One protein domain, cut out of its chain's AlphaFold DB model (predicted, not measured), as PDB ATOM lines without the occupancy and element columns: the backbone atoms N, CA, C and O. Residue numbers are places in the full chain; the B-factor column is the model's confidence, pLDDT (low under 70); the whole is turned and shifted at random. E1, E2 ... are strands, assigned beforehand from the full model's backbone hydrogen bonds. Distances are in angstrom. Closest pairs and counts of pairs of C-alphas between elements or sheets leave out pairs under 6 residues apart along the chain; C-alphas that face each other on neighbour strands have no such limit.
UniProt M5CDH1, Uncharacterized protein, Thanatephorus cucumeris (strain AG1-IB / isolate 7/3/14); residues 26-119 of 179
ATOM      1  N   ALA A  26      41.725  27.509  -6.783       86.12
ATOM      2  CA  ALA A  26      41.960  28.476  -5.725       86.12
ATOM      3  C   ALA A  26      43.209  29.319  -5.976       86.12
ATOM      4  O   ALA A  26      44.194  28.866  -6.572       86.12
ATOM      5  N   PHE A  27      43.183  30.542  -5.450       86.94
ATOM      6  CA  PHE A  27      44.411  31.264  -5.156       86.94
ATOM      7  C   PHE A  27      44.918  30.861  -3.775       86.94
ATOM      8  O   PHE A  27      44.152  30.818  -2.817       86.94
ATOM      9  N   GLY A  28      46.211  30.577  -3.679       83.81
ATOM     10  CA  GLY A  28      46.885  30.208  -2.441       83.81
ATOM     11  C   GLY A  28      47.993  31.188  -2.089       83.81
ATOM     12  O   GLY A  28      48.658  31.745  -2.966       83.81
ATOM     13  N   TYR A  29      48.212  31.383  -0.795       77.75
ATOM     14  CA  TYR A  29      49.398  32.023  -0.246       77.75
ATOM     15  C   TYR A  29      50.302  30.961   0.377       77.75
ATOM     16  O   TYR A  29      50.002  30.426   1.444       77.75
ATOM     17  N   ALA A  30      51.424  30.685  -0.283       67.62
ATOM     18  CA  ALA A  30      52.391  29.687   0.152       67.62
ATOM     19  C   ALA A  30      53.691  30.370   0.585       67.62
ATOM     20  O   ALA A  30      54.280  31.155  -0.161       67.62
ATOM     21  N   GLN A  31      54.184  30.081   1.788       58.97
ATOM     22  CA  GLN A  31      55.570  30.408   2.112       58.97
ATOM     23  C   GLN A  31      56.452  29.459   1.297       58.97
ATOM     24  O   GLN A  31      56.436  28.255   1.514       58.97
ATOM     25  N   THR A  32      57.185  29.988   0.319       56.59
ATOM     26  CA  THR A  32      58.270  29.228  -0.299       56.59
ATOM     27  C   THR A  32      59.395  29.224   0.724       56.59
ATOM     28  O   THR A  32      59.950  30.294   0.993       56.59
ATOM     29  N   ASP A  33      59.697  28.079   1.320       52.34
ATOM     30  CA  ASP A  33      60.891  27.931   2.146       52.34
ATOM     31  C   ASP A  33      61.971  27.253   1.308       52.34
ATOM     32  O   ASP A  33      61.759  26.147   0.816       52.34
ATOM     33  N   GLN A  34      63.090  27.949   1.088       53.78
ATOM     34  CA  GLN A  34      64.256  27.440   0.348       53.78
ATOM     35  C   GLN A  34      63.893  26.672  -0.941       53.78
ATOM     36  O   GLN A  34      64.248  25.509  -1.103       53.78
ATOM     37  N   ASP A  35      63.140  27.318  -1.836       59.03
ATOM     38  CA  ASP A  35      62.686  26.765  -3.126       59.03
ATOM     39  C   ASP A  35      61.718  25.568  -3.049       59.03
ATOM     40  O   ASP A  35      61.295  25.050  -4.083       59.03
ATOM     41  N   ASN A  36      61.269  25.187  -1.850       58.28
ATOM     42  CA  ASN A  36      60.217  24.197  -1.664       58.28
ATOM     43  C   ASN A  36      58.843  24.854  -1.552       58.28
ATOM     44  O   ASN A  36      58.644  25.890  -0.910       58.28
ATOM     45  N   LEU A  37      57.869  24.199  -2.174       57.03
ATOM     46  CA  LEU A  37      56.465  24.545  -2.071       57.03
ATOM     47  C   LEU A  37      55.903  23.927  -0.787       57.03
ATOM     48  O   LEU A  37      55.741  22.712  -0.700       57.03
ATOM     49  N   VAL A  38      55.640  24.760   0.216       63.00
ATOM     50  CA  VAL A  38      54.971  24.350   1.458       63.00
ATOM     51  C   VAL A  38      53.460  24.533   1.289       63.00
ATOM     52  O   VAL A  38      53.029  25.387   0.504       63.00
ATOM     53  N   ASP A  39      52.658  23.737   2.002       59.00
ATOM     54  CA  ASP A  39      51.196  23.866   2.018       59.00
ATOM     55  C   ASP A  39      50.759  25.326   2.219       59.00
ATOM     56  O   ASP A  39      51.372  26.108   2.955       59.00
ATOM     57  N   SER A  40      49.685  25.705   1.529       61.25
ATOM     58  CA  SER A  40      49.203  27.084   1.527       61.25
ATOM     59  C   SER A  40      48.723  27.489   2.920       61.25
ATOM     60  O   SER A  40      47.789  26.896   3.454       61.25
ATOM     61  N   ALA A  41      49.309  28.547   3.486       68.69
ATOM     62  CA  ALA A  41      48.927  29.069   4.799       68.69
ATOM     63  C   ALA A  41      47.507  29.669   4.798       68.69
ATOM     64  O   ALA A  41      46.846  29.725   5.831       68.69
ATOM     65  N   ALA A  42      47.038  30.115   3.631       77.38
ATOM     66  CA  ALA A  42      45.651  30.492   3.375       77.38
ATOM     67  C   ALA A  42      45.329  30.274   1.894       77.38
ATOM     68  O   ALA A  42      46.225  30.376   1.056       77.38
ATOM     69  N   TRP A  43      44.074  30.013   1.548       82.50
ATOM     70  CA  TRP A  43      43.622  29.929   0.157       82.50
ATOM     71  C   TRP A  43      42.180  30.431   0.025       82.50
ATOM     72  O   TRP A  43      41.462  30.530   1.021       82.50
ATOM     73  N   VAL A  44      41.777  30.783  -1.195       85.75
ATOM     74  CA  VAL A  44      40.409  31.186  -1.544       85.75
ATOM     75  C   VAL A  44      40.006  30.537  -2.863       85.75
ATOM     76  O   VAL A  44      40.745  30.623  -3.845       85.75
ATOM     77  N   GLU A  45      38.859  29.854  -2.878       87.31
ATOM     78  CA  GLU A  45      38.298  29.267  -4.100       87.31
ATOM     79  C   GLU A  45      37.869  30.377  -5.063       87.31
ATOM     80  O   GLU A  45      37.380  31.420  -4.634       87.31
ATOM     81  N   VAL A  46      38.070  30.168  -6.361       85.56
ATOM     82  CA  VAL A  46      37.771  31.137  -7.416       85.56
ATOM     83  C   VAL A  46      37.157  30.466  -8.634       85.56
ATOM     84  O   VAL A  46      37.493  29.338  -8.991       85.56
ATOM     85  N   GLN A  47      36.294  31.207  -9.318       84.50
ATOM     86  CA  GLN A  47      35.724  30.855 -10.613       84.50
ATOM     87  C   GLN A  47      36.199  31.825 -11.691       84.50
ATOM     88  O   GLN A  47      36.549  32.966 -11.398       84.50
ATOM     89  N   SER A  48      36.197  31.395 -12.955       83.19
ATOM     90  CA  SER A  48      36.565  32.256 -14.086       83.19
ATOM     91  C   SER A  48      35.837  33.604 -14.023       83.19
ATOM     92  O   SER A  48      34.615  33.658 -13.877       83.19
ATOM     93  N   GLY A  49      36.596  34.696 -14.138       86.69
ATOM     94  CA  GLY A  49      36.093  36.062 -13.980       86.69
ATOM     95  C   GLY A  49      36.152  36.614 -12.556       86.69
ATOM     96  O   GLY A  49      35.832  37.787 -12.364       86.69
ATOM     97  N   ASP A  50      36.575  35.829 -11.565       90.06
ATOM     98  CA  ASP A  50      36.786  36.323 -10.207       90.06
ATOM     99  C   ASP A  50      38.060  37.169 -10.086       90.06
ATOM    100  O   ASP A  50      39.129  36.863 -10.628       90.06
ATOM    101  N   ILE A  51      37.932  38.231  -9.294       92.25
ATOM    102  CA  ILE A  51      39.020  39.040  -8.765       92.25
ATOM    103  C   ILE A  51      39.065  38.825  -7.253       92.25
ATOM    104  O   ILE A  51      38.180  39.281  -6.522       92.25
ATOM    105  N   SER A  52      40.139  38.196  -6.789       92.25
ATOM    106  CA  SER A  52      40.478  38.047  -5.375       92.25
ATOM    107  C   SER A  52      41.584  39.021  -4.985       92.25
ATOM    108  O   SER A  52      42.343  39.529  -5.819       92.25
ATOM    109  N   SER A  53      41.714  39.277  -3.689       91.81
ATOM    110  CA  SER A  53      42.831  40.055  -3.162       91.81
ATOM    111  C   SER A  53      43.354  39.456  -1.869       91.81
ATOM    112  O   SER A  53      42.577  38.986  -1.038       91.81
ATOM    113  N   ILE A  54      44.673  39.488  -1.707       90.19
ATOM    114  CA  ILE A  54      45.333  39.210  -0.436       90.19
ATOM    115  C   ILE A  54      45.741  40.531   0.210       90.19
ATOM    116  O   ILE A  54      46.241  41.431  -0.464       90.19
ATOM    117  N   SER A  55      45.528  40.651   1.514       90.12
ATOM    118  CA  SER A  55      45.897  41.830   2.303       90.12
ATOM    119  C   SER A  55      46.442  41.419   3.671       90.12
ATOM    120  O   SER A  55      46.296  40.265   4.079       90.12
ATOM    121  N   GLY A  56      47.079  42.358   4.372       84.50
ATOM    122  CA  GLY A  56      47.646  42.148   5.708       84.50
ATOM    123  C   GLY A  56      49.176  42.088   5.742       84.50
ATOM    124  O   GLY A  56      49.848  41.996   4.712       84.50
ATOM    125  N   GLY A  57      49.720  42.159   6.959       75.62
ATOM    126  CA  GLY A  57      51.158  42.206   7.229       75.62
ATOM    127  C   GLY A  57      51.834  40.832   7.317       75.62
ATOM    128  O   GLY A  57      51.244  39.781   7.044       75.62
ATOM    129  N   ALA A  58      53.110  40.824   7.709       71.06
ATOM    130  CA  ALA A  58      53.858  39.590   7.953       71.06
ATOM    131  C   ALA A  58      53.155  38.725   9.022       71.06
ATOM    132  O   ALA A  58      52.837  39.206  10.102       71.06
ATOM    133  N   GLY A  59      52.878  37.456   8.701       68.38
ATOM    134  CA  GLY A  59      52.211  36.511   9.609       68.38
ATOM    135  C   GLY A  59      50.683  36.636   9.730       68.38
ATOM    136  O   GLY A  59      50.077  35.777  10.354       68.38
ATOM    137  N   GLN A  60      50.044  37.643   9.118       76.81
ATOM    138  CA  GLN A  60      48.582  37.847   9.183       76.81
ATOM    139  C   GLN A  60      47.956  38.141   7.811       76.81
ATOM    140  O   GLN A  60      47.010  38.922   7.689       76.81
ATOM    141  N   LYS A  61      48.501  37.541   6.748       83.00
ATOM    142  CA  LYS A  61      47.929  37.689   5.409       83.00
ATOM    143  C   LYS A  61      46.653  36.866   5.280       83.00
ATOM    144  O   LYS A  61      46.615  35.715   5.705       83.00
ATOM    145  N   ARG A  62      45.636  37.441   4.645       86.19
ATOM    146  CA  ARG A  62      44.348  36.788   4.396       86.19
ATOM    147  C   ARG A  62      43.776  37.188   3.048       86.19
ATOM    148  O   ARG A  62      43.983  38.316   2.591       86.19
ATOM    149  N   PHE A  63      43.038  36.267   2.445       88.62
ATOM    150  CA  PHE A  63      42.214  36.573   1.287       88.62
ATOM    151  C   PHE A  63      40.940  37.299   1.725       88.62
ATOM    152  O   PHE A  63      40.364  36.982   2.765       88.62
ATOM    153  N   GLY A  64      40.551  38.312   0.954       86.94
ATOM    154  CA  GLY A  64      39.240  38.944   1.065       86.94
ATOM    155  C   GLY A  64      38.174  38.186   0.274       86.94
ATOM    156  O   GLY A  64      38.456  37.161  -0.345       86.94
ATOM    157  N   GLU A  65      36.959  38.727   0.265       87.81
ATOM    158  CA  GLU A  65      35.883  38.223  -0.589       87.81
ATOM    159  C   GLU A  65      36.217  38.394  -2.075       87.81
ATOM    160  O   GLU A  65      36.880  39.356  -2.486       87.81
ATOM    161  N   ASN A  66      35.732  37.458  -2.889       90.62
ATOM    162  CA  ASN A  66      35.849  37.555  -4.335       90.62
ATOM    163  C   ASN A  66      34.866  38.592  -4.876       90.62
ATOM    164  O   ASN A  66      33.707  38.662  -4.471       90.62
ATOM    165  N   SER A  67      35.322  39.350  -5.864       91.50
ATOM    166  CA  SER A  67      34.487  40.243  -6.663       91.50
ATOM    167  C   SER A  67      34.490  39.784  -8.117       91.50
ATOM    168  O   SER A  67      35.405  39.081  -8.544       91.50
ATOM    169  N   LYS A  68      33.481  40.168  -8.900       88.81
ATOM    170  CA  LYS A  68      33.443  39.854 -10.334       88.81
ATOM    171  C   LYS A  68      34.192  40.917 -11.136       88.81
ATOM    172  O   LYS A  68      33.964  42.113 -10.968       88.81
ATOM    173  N   GLY A  69      35.087  40.471 -12.011       77.88
ATOM    174  CA  GLY A  69      35.768  41.308 -12.988       77.88
ATOM    175  C   GLY A  69      34.862  41.706 -14.151       77.88
ATOM    176  O   GLY A  69      33.848  41.071 -14.435       77.88
ATOM    177  N   SER A  70      35.234  42.782 -14.842       68.81
ATOM    178  CA  SER A  70      34.476  43.339 -15.964       68.81
ATOM    179  C   SER A  70      34.557  42.434 -17.200       68.81
ATOM    180  O   SER A  70      35.449  42.599 -18.028       68.81
ATOM    181  N   GLY A  71      33.653  41.461 -17.322       63.62
ATOM    182  CA  GLY A  71      33.405  40.692 -18.553       63.62
ATOM    183  C   GLY A  71      34.539  39.778 -19.043       63.62
ATOM    184  O   GLY A  71      34.386  39.112 -20.063       63.62
ATOM    185  N   THR A  72      35.675  39.716 -18.350       67.62
ATOM    186  CA  THR A  72      36.787  38.830 -18.712       67.62
ATOM    187  C   THR A  72      36.622  37.468 -18.039       67.62
ATOM    188  O   THR A  72      36.391  37.432 -16.836       67.62
ATOM    189  N   LYS A  73      36.870  36.350 -18.740       77.62
ATOM    190  CA  LYS A  73      37.016  35.005 -18.124       77.62
ATOM    191  C   LYS A  73      38.361  34.820 -17.389       77.62
ATOM    192  O   LYS A  73      38.782  33.696 -17.125       77.62
ATOM    193  N   LEU A  74      39.059  35.917 -17.093       86.19
ATOM    194  CA  LEU A  74      40.348  35.919 -16.408       86.19
ATOM    195  C   LEU A  74      40.157  35.766 -14.901       86.19
ATOM    196  O   LEU A  74      39.230  36.321 -14.319       86.19
ATOM    197  N   LEU A  75      41.075  35.038 -14.286       88.88
ATOM    198  CA  LEU A  75      41.245  34.930 -12.847       88.88
ATOM    199  C   LEU A  75      42.306  35.940 -12.425       88.88
ATOM    200  O   LEU A  75      43.418  35.929 -12.961       88.88
ATOM    201  N   VAL A  76      41.988  36.805 -11.466       91.19
ATOM    202  CA  VAL A  76      42.923  37.832 -10.993       91.19
ATOM    203  C   VAL A  76      43.100  37.733  -9.486       91.19
ATOM    204  O   VAL A  76      42.130  37.778  -8.741       91.19
ATOM    205  N   CYS A  77      44.348  37.687  -9.029       90.62
ATOM    206  CA  CYS A  77      44.694  37.859  -7.624       90.62
ATOM    207  C   CYS A  77      45.547  39.111  -7.445       90.62
ATOM    208  O   CYS A  77      46.658  39.203  -7.971       90.62
ATOM    209  N   LYS A  78      45.042  40.074  -6.673       91.62
ATOM    210  CA  LYS A  78      45.760  41.304  -6.332       91.62
ATOM    211  C   LYS A  78      46.566  41.117  -5.049       91.62
ATOM    212  O   LYS A  78      46.024  40.681  -4.033       91.62
ATOM    213  N   ASN A  79      47.844  41.473  -5.086       89.19
ATOM    214  CA  ASN A  79      48.675  41.592  -3.897       89.19
ATOM    215  C   ASN A  79      48.520  43.001  -3.310       89.19
ATOM    216  O   ASN A  79      49.217  43.924  -3.724       89.19
ATOM    217  N   ASN A  80      47.623  43.146  -2.335       89.81
ATOM    218  CA  ASN A  80      47.402  44.385  -1.587       89.81
ATOM    219  C   ASN A  80      48.096  44.336  -0.211       89.81
ATOM    220  O   ASN A  80      47.570  44.848   0.774       89.81
ATOM    221  N   THR A  81      49.236  43.650  -0.112       84.88
ATOM    222  CA  THR A  81      50.061  43.645   1.105       84.88
ATOM    223  C   THR A  81      51.165  44.692   1.002       84.88
ATOM    224  O   THR A  81      51.529  45.104  -0.097       84.88
ATOM    225  N   ASP A  82      51.753  45.074   2.135       79.06
ATOM    226  CA  ASP A  82      52.843  46.065   2.194       79.06
ATOM    227  C   ASP A  82      54.173  45.559   1.588       79.06
ATOM    228  O   ASP A  82      55.204  46.224   1.662       79.06
ATOM    229  N   GLY A  83      54.185  44.357   0.998       78.19
ATOM    230  CA  GLY A  83      55.376  43.738   0.433       78.19
ATOM    231  C   GLY A  83      55.073  42.649  -0.594       78.19
ATOM    232  O   GLY A  83      53.957  42.483  -1.085       78.19
ATOM    233  N   ARG A  84      56.101  41.878  -0.954       79.75
ATOM    234  CA  ARG A  84      55.939  40.736  -1.864       79.75
ATOM    235  C   ARG A  84      55.207  39.604  -1.142       79.75
ATOM    236  O   ARG A  84      55.642  39.161  -0.079       79.75
ATOM    237  N   ALA A  85      54.122  39.121  -1.736       77.69
ATOM    238  CA  ALA A  85      53.428  37.913  -1.311       77.69
ATOM    239  C   ALA A  85      53.631  36.836  -2.375       77.69
ATOM    240  O   ALA A  85      53.432  37.100  -3.558       77.69
ATOM    241  N   ASN A  86      54.026  35.639  -1.950       79.88
ATOM    242  CA  ASN A  86      54.077  34.464  -2.808       79.88
ATOM    243  C   ASN A  86      52.647  33.971  -3.051       79.88
ATOM    244  O   ASN A  86      52.076  33.223  -2.255       79.88
ATOM    245  N   LEU A  87      52.059  34.473  -4.123       82.56
ATOM    246  CA  LEU A  87      50.742  34.102  -4.595       82.56
ATOM    247  C   LEU A  87      50.851  32.921  -5.536       82.56
ATOM    248  O   LEU A  87      51.762  32.852  -6.354       82.56
ATOM    249  N   SER A  88      49.893  32.018  -5.448       80.06
ATOM    250  CA  SER A  88      49.823  30.850  -6.305       80.06
ATOM    251  C   SER A  88      48.414  30.609  -6.804       80.06
ATOM    252  O   SER A  88      47.458  31.078  -6.191       80.06
ATOM    253  N   ILE A  89      48.287  29.909  -7.928       84.00
ATOM    254  CA  ILE A  89      47.015  29.386  -8.434       84.00
ATOM    255  C   ILE A  89      47.153  27.885  -8.670       84.00
ATOM    256  O   ILE A  89      48.204  27.415  -9.112       84.00
ATOM    257  N   GLY A  90      46.096  27.139  -8.374       76.94
ATOM    258  CA  GLY A  90      46.083  25.693  -8.527       76.94
ATOM    259  C   GLY A  90      44.697  25.100  -8.304       76.94
ATOM    260  O   GLY A  90      43.806  25.798  -7.811       76.94
ATOM    261  N   PRO A  91      44.486  23.832  -8.683       74.19
ATOM    262  CA  PRO A  91      43.264  23.125  -8.352       74.19
ATOM    263  C   PRO A  91      43.142  22.911  -6.840       74.19
ATOM    264  O   PRO A  91      44.125  22.648  -6.141       74.19
ATOM    265  N   THR A  92      41.911  22.964  -6.342       68.94
ATOM    266  CA  THR A  92      41.566  22.372  -5.050       68.94
ATOM    267  C   THR A  92      41.169  20.924  -5.310       68.94
ATOM    268  O   THR A  92      40.151  20.611  -5.926       68.94
ATOM    269  N   THR A  93      42.034  19.998  -4.909       60.53
ATOM    270  CA  THR A  93      41.760  18.567  -5.041       60.53
ATOM    271  C   THR A  93      40.920  18.105  -3.851       60.53
ATOM    272  O   THR A  93      41.290  18.281  -2.692       60.53
ATOM    273  N   GLY A  94      39.740  17.552  -4.141       49.81
ATOM    274  CA  GLY A  94      38.771  17.100  -3.135       49.81
ATOM    275  C   GLY A  94      37.839  15.996  -3.636       49.81
ATOM    276  O   GLY A  94      36.727  15.850  -3.137       49.81
ATOM    277  N   PHE A  95      38.260  15.215  -4.634       41.12
ATOM    278  CA  PHE A  95      37.476  14.086  -5.138       41.12
ATOM    279  C   PHE A  95      37.895  12.781  -4.463       41.12
ATOM    280  O   PHE A  95      38.477  11.901  -5.089       41.12
ATOM    281  N   VAL A  96      37.542  12.635  -3.188       32.88
ATOM    282  CA  VAL A  96      37.313  11.316  -2.596       32.88
ATOM    283  C   VAL A  96      35.964  11.399  -1.894       32.88
ATOM    284  O   VAL A  96      35.814  12.075  -0.881       32.88
ATOM    285  N   LYS A  97      34.940  10.758  -2.469       34.19
ATOM    286  CA  LYS A  97      33.733  10.431  -1.703       34.19
ATOM    287  C   LYS A  97      34.175   9.468  -0.600       34.19
ATOM    288  O   LYS A  97      34.442   8.309  -0.896       34.19
ATOM    289  N   GLY A  98      34.274   9.974   0.622       33.00
ATOM    290  CA  GLY A  98      34.645   9.207   1.807       33.00
ATOM    291  C   GLY A  98      35.301  10.096   2.862       33.00
ATOM    292  O   GLY A  98      36.312  10.729   2.591       33.00
ATOM    293  N   ASP A  99      34.672  10.131   4.032       38.75
ATOM    294  CA  ASP A  99      35.265  10.285   5.363       38.75
ATOM    295  C   ASP A  99      36.177  11.503   5.593       38.75
ATOM    296  O   ASP A  99      37.395  11.395   5.681       38.75
ATOM    297  N   GLY A 100      35.559  12.673   5.792       45.00
ATOM    298  CA  GLY A 100      36.255  13.874   6.263       45.00
ATOM    299  C   GLY A 100      37.047  14.552   5.149       45.00
ATOM    300  O   GLY A 100      38.156  14.160   4.801       45.00
ATOM    301  N   ILE A 101      36.456  15.597   4.577       45.41
ATOM    302  CA  ILE A 101      37.002  16.333   3.437       45.41
ATOM    303  C   ILE A 101      38.365  16.948   3.806       45.41
ATOM    304  O   ILE A 101      38.426  17.939   4.526       45.41
ATOM    305  N   HIS A 102      39.449  16.394   3.261       51.59
ATOM    306  CA  HIS A 102      40.769  17.024   3.234       51.59
ATOM    307  C   HIS A 102      40.943  17.654   1.848       51.59
ATOM    308  O   HIS A 102      41.457  17.016   0.931       51.59
ATOM    309  N   GLN A 103      40.438  18.878   1.653       58.25
ATOM    310  CA  GLN A 103      40.726  19.629   0.428       58.25
ATOM    311  C   GLN A 103      42.221  19.940   0.404       58.25
ATOM    312  O   GLN A 103      42.714  20.689   1.246       58.25
ATOM    313  N   ARG A 104      42.945  19.353  -0.549       65.56
ATOM    314  CA  ARG A 104      44.363  19.634  -0.752       65.56
ATOM    315  C   ARG A 104      44.506  20.638  -1.882       65.56
ATOM    316  O   ARG A 104      44.081  20.395  -3.012       65.56
ATOM    317  N   TYR A 105      45.104  21.774  -1.561       68.50
ATOM    318  CA  TYR A 105      45.497  22.758  -2.551       68.50
ATOM    319  C   TYR A 105      46.817  22.338  -3.199       68.50
ATOM    320  O   TYR A 105      47.786  22.072  -2.493       68.50
ATOM    321  N   GLU A 106      46.857  22.288  -4.530       70.25
ATOM    322  CA  GLU A 106      48.063  21.926  -5.280       70.25
ATOM    323  C   GLU A 106      48.524  23.116  -6.136       70.25
ATOM    324  O   GLU A 106      47.982  23.350  -7.218       70.25
ATOM    325  N   PRO A 107      49.508  23.906  -5.677       68.88
ATOM    326  CA  PRO A 107      49.926  25.109  -6.389       68.88
ATOM    327  C   PRO A 107      50.583  24.745  -7.727       68.88
ATOM    328  O   PRO A 107      51.507  23.940  -7.780       68.88
ATOM    329  N   THR A 108      50.114  25.349  -8.819       70.19
ATOM    330  CA  THR A 108      50.605  25.084 -10.189       70.19
ATOM    331  C   THR A 108      51.498  26.208 -10.722       70.19
ATOM    332  O   THR A 108      52.380  25.977 -11.542       70.19
ATOM    333  N   LEU A 109      51.292  27.436 -10.245       70.81
ATOM    334  CA  LEU A 109      52.069  28.623 -10.607       70.81
ATOM    335  C   LEU A 109      52.310  29.451  -9.345       70.81
ATOM    336  O   LEU A 109      51.399  29.549  -8.526       70.81
ATOM    337  N   VAL A 110      53.482  30.079  -9.209       71.25
ATOM    338  CA  VAL A 110      53.818  30.992  -8.101       71.25
ATOM    339  C   VAL A 110      54.302  32.343  -8.647       71.25
ATOM    340  O   VAL A 110      55.087  32.393  -9.590       71.25
ATOM    341  N   SER A 111      53.859  33.446  -8.044       78.12
ATOM    342  CA  SER A 111      54.248  34.827  -8.350       78.12
ATOM    343  C   SER A 111      54.491  35.617  -7.063       78.12
ATOM    344  O   SER A 111      53.848  35.372  -6.049       78.12
ATOM    345  N   LYS A 112      55.398  36.601  -7.098       78.00
ATOM    346  CA  LYS A 112      55.675  37.520  -5.971       78.00
ATOM    347  C   LYS A 112      54.879  38.833  -6.045       78.00
ATOM    348  O   LYS A 112      55.112  39.755  -5.259       78.00
ATOM    349  N   SER A 113      53.982  38.936  -7.020       81.88
ATOM    350  CA  SER A 113      53.173  40.108  -7.357       81.88
ATOM    351  C   SER A 113      51.759  39.670  -7.746       81.88
ATOM    352  O   SER A 113      51.400  38.511  -7.560       81.88
ATOM    353  N   ASN A 114      50.960  40.582  -8.306       87.12
ATOM    354  CA  ASN A 114      49.646  40.244  -8.852       87.12
ATOM    355  C   ASN A 114      49.728  39.034  -9.796       87.12
ATOM    356  O   ASN A 114      50.694  38.886 -10.549       87.12
ATOM    357  N   VAL A 115      48.695  38.198  -9.753       86.38
ATOM    358  CA  VAL A 115      48.510  37.069 -10.664       86.38
ATOM    359  C   VAL A 115      47.335  37.389 -11.571       86.38
ATOM    360  O   VAL A 115      46.266  37.775 -11.103       86.38
ATOM    361  N   THR A 116      47.529  37.202 -12.868       87.62
ATOM    362  CA  THR A 116      46.451  37.148 -13.851       87.62
ATOM    363  C   THR A 116      46.624  35.852 -14.614       87.62
ATOM    364  O   THR A 116      47.693  35.600 -15.165       87.62
ATOM    365  N   ALA A 117      45.598  35.014 -14.598       84.56
ATOM    366  CA  ALA A 117      45.619  33.714 -15.240       84.56
ATOM    367  C   ALA A 117      44.341  33.507 -16.049       84.56
ATOM    368  O   ALA A 117      43.284  34.049 -15.727       84.56
ATOM    369  N   GLN A 118      44.434  32.682 -17.083       84.06
ATOM    370  CA  GLN A 118      43.277  32.158 -17.786       84.06
ATOM    371  C   GLN A 118      43.308  30.644 -17.652       84.06
ATOM    372  O   GLN A 118      44.296  30.006 -18.002       84.06
ATOM    373  N   PHE A 119      42.233  30.071 -17.124       81.38
ATOM    374  CA  PHE A 119      42.082  28.627 -17.080       81.38
ATOM    375  C   PHE A 119      41.306  28.184 -18.311       81.38
ATOM    376  O   PHE A 119      40.155  28.577 -18.449       81.38
TER     377      PHE A 119
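AT A GLANCE: This is residues 26 to 119 of the 179 residues of an uncharacterized protein of Thanatephorus cucumeris (strain AG1-IB / isolate 7/3/14) (UniProt M5CDH1). With little regular structure, this is a small sandwich: the sheet E2, E1, E5, E6, antiparallel, lies face to face with the mixed sheet E3, E4, E7. The printed part, 94 residues, has seven named strands, E1 to E7, and no named helix; the class is all strand, with 34 residues in named elements. It is compact, radius of gyration of the C-alphas 13.3 A, spanning 40 by 37 by 21 A.

HOW THE PARTS SIT: The larger sheet, strongly twisted, joins two hairpins, E2, residues 42 to 46, with E1, 26 to 29, and E5, 87 to 93, with E6, 109 to 111. Within hydrogen-bond range are N 44 and O 27, 2.9 A, N 28 and O 88, 2.8 A, and N 87 and O 111, 2.8 A. E4, 75 to 80, is parallel to E3, 50 to 55, with N 52 and O 76 at 2.8 A, and antiparallel to E7, 115 to 117, with N 77 and O 115 at 2.8 A. The closest C-alphas of E1 and E4, Phe 27 and Cys 77, are 7.0 A apart.

IN THESE COORDINATES: E1 begins at C-alpha 26 (41.960, 28.476, -5.725); E7 ends at C-alpha 117 (45.619, 33.714, -15.240). E5 measures 18.0 A, E3 16.4 A.

THE WHOLE: The printed part has no cut. The links E1 to E2, E3 to E4 and E5 to E6 are long. Low-confidence residues include 30 to 41 and 92 to 105.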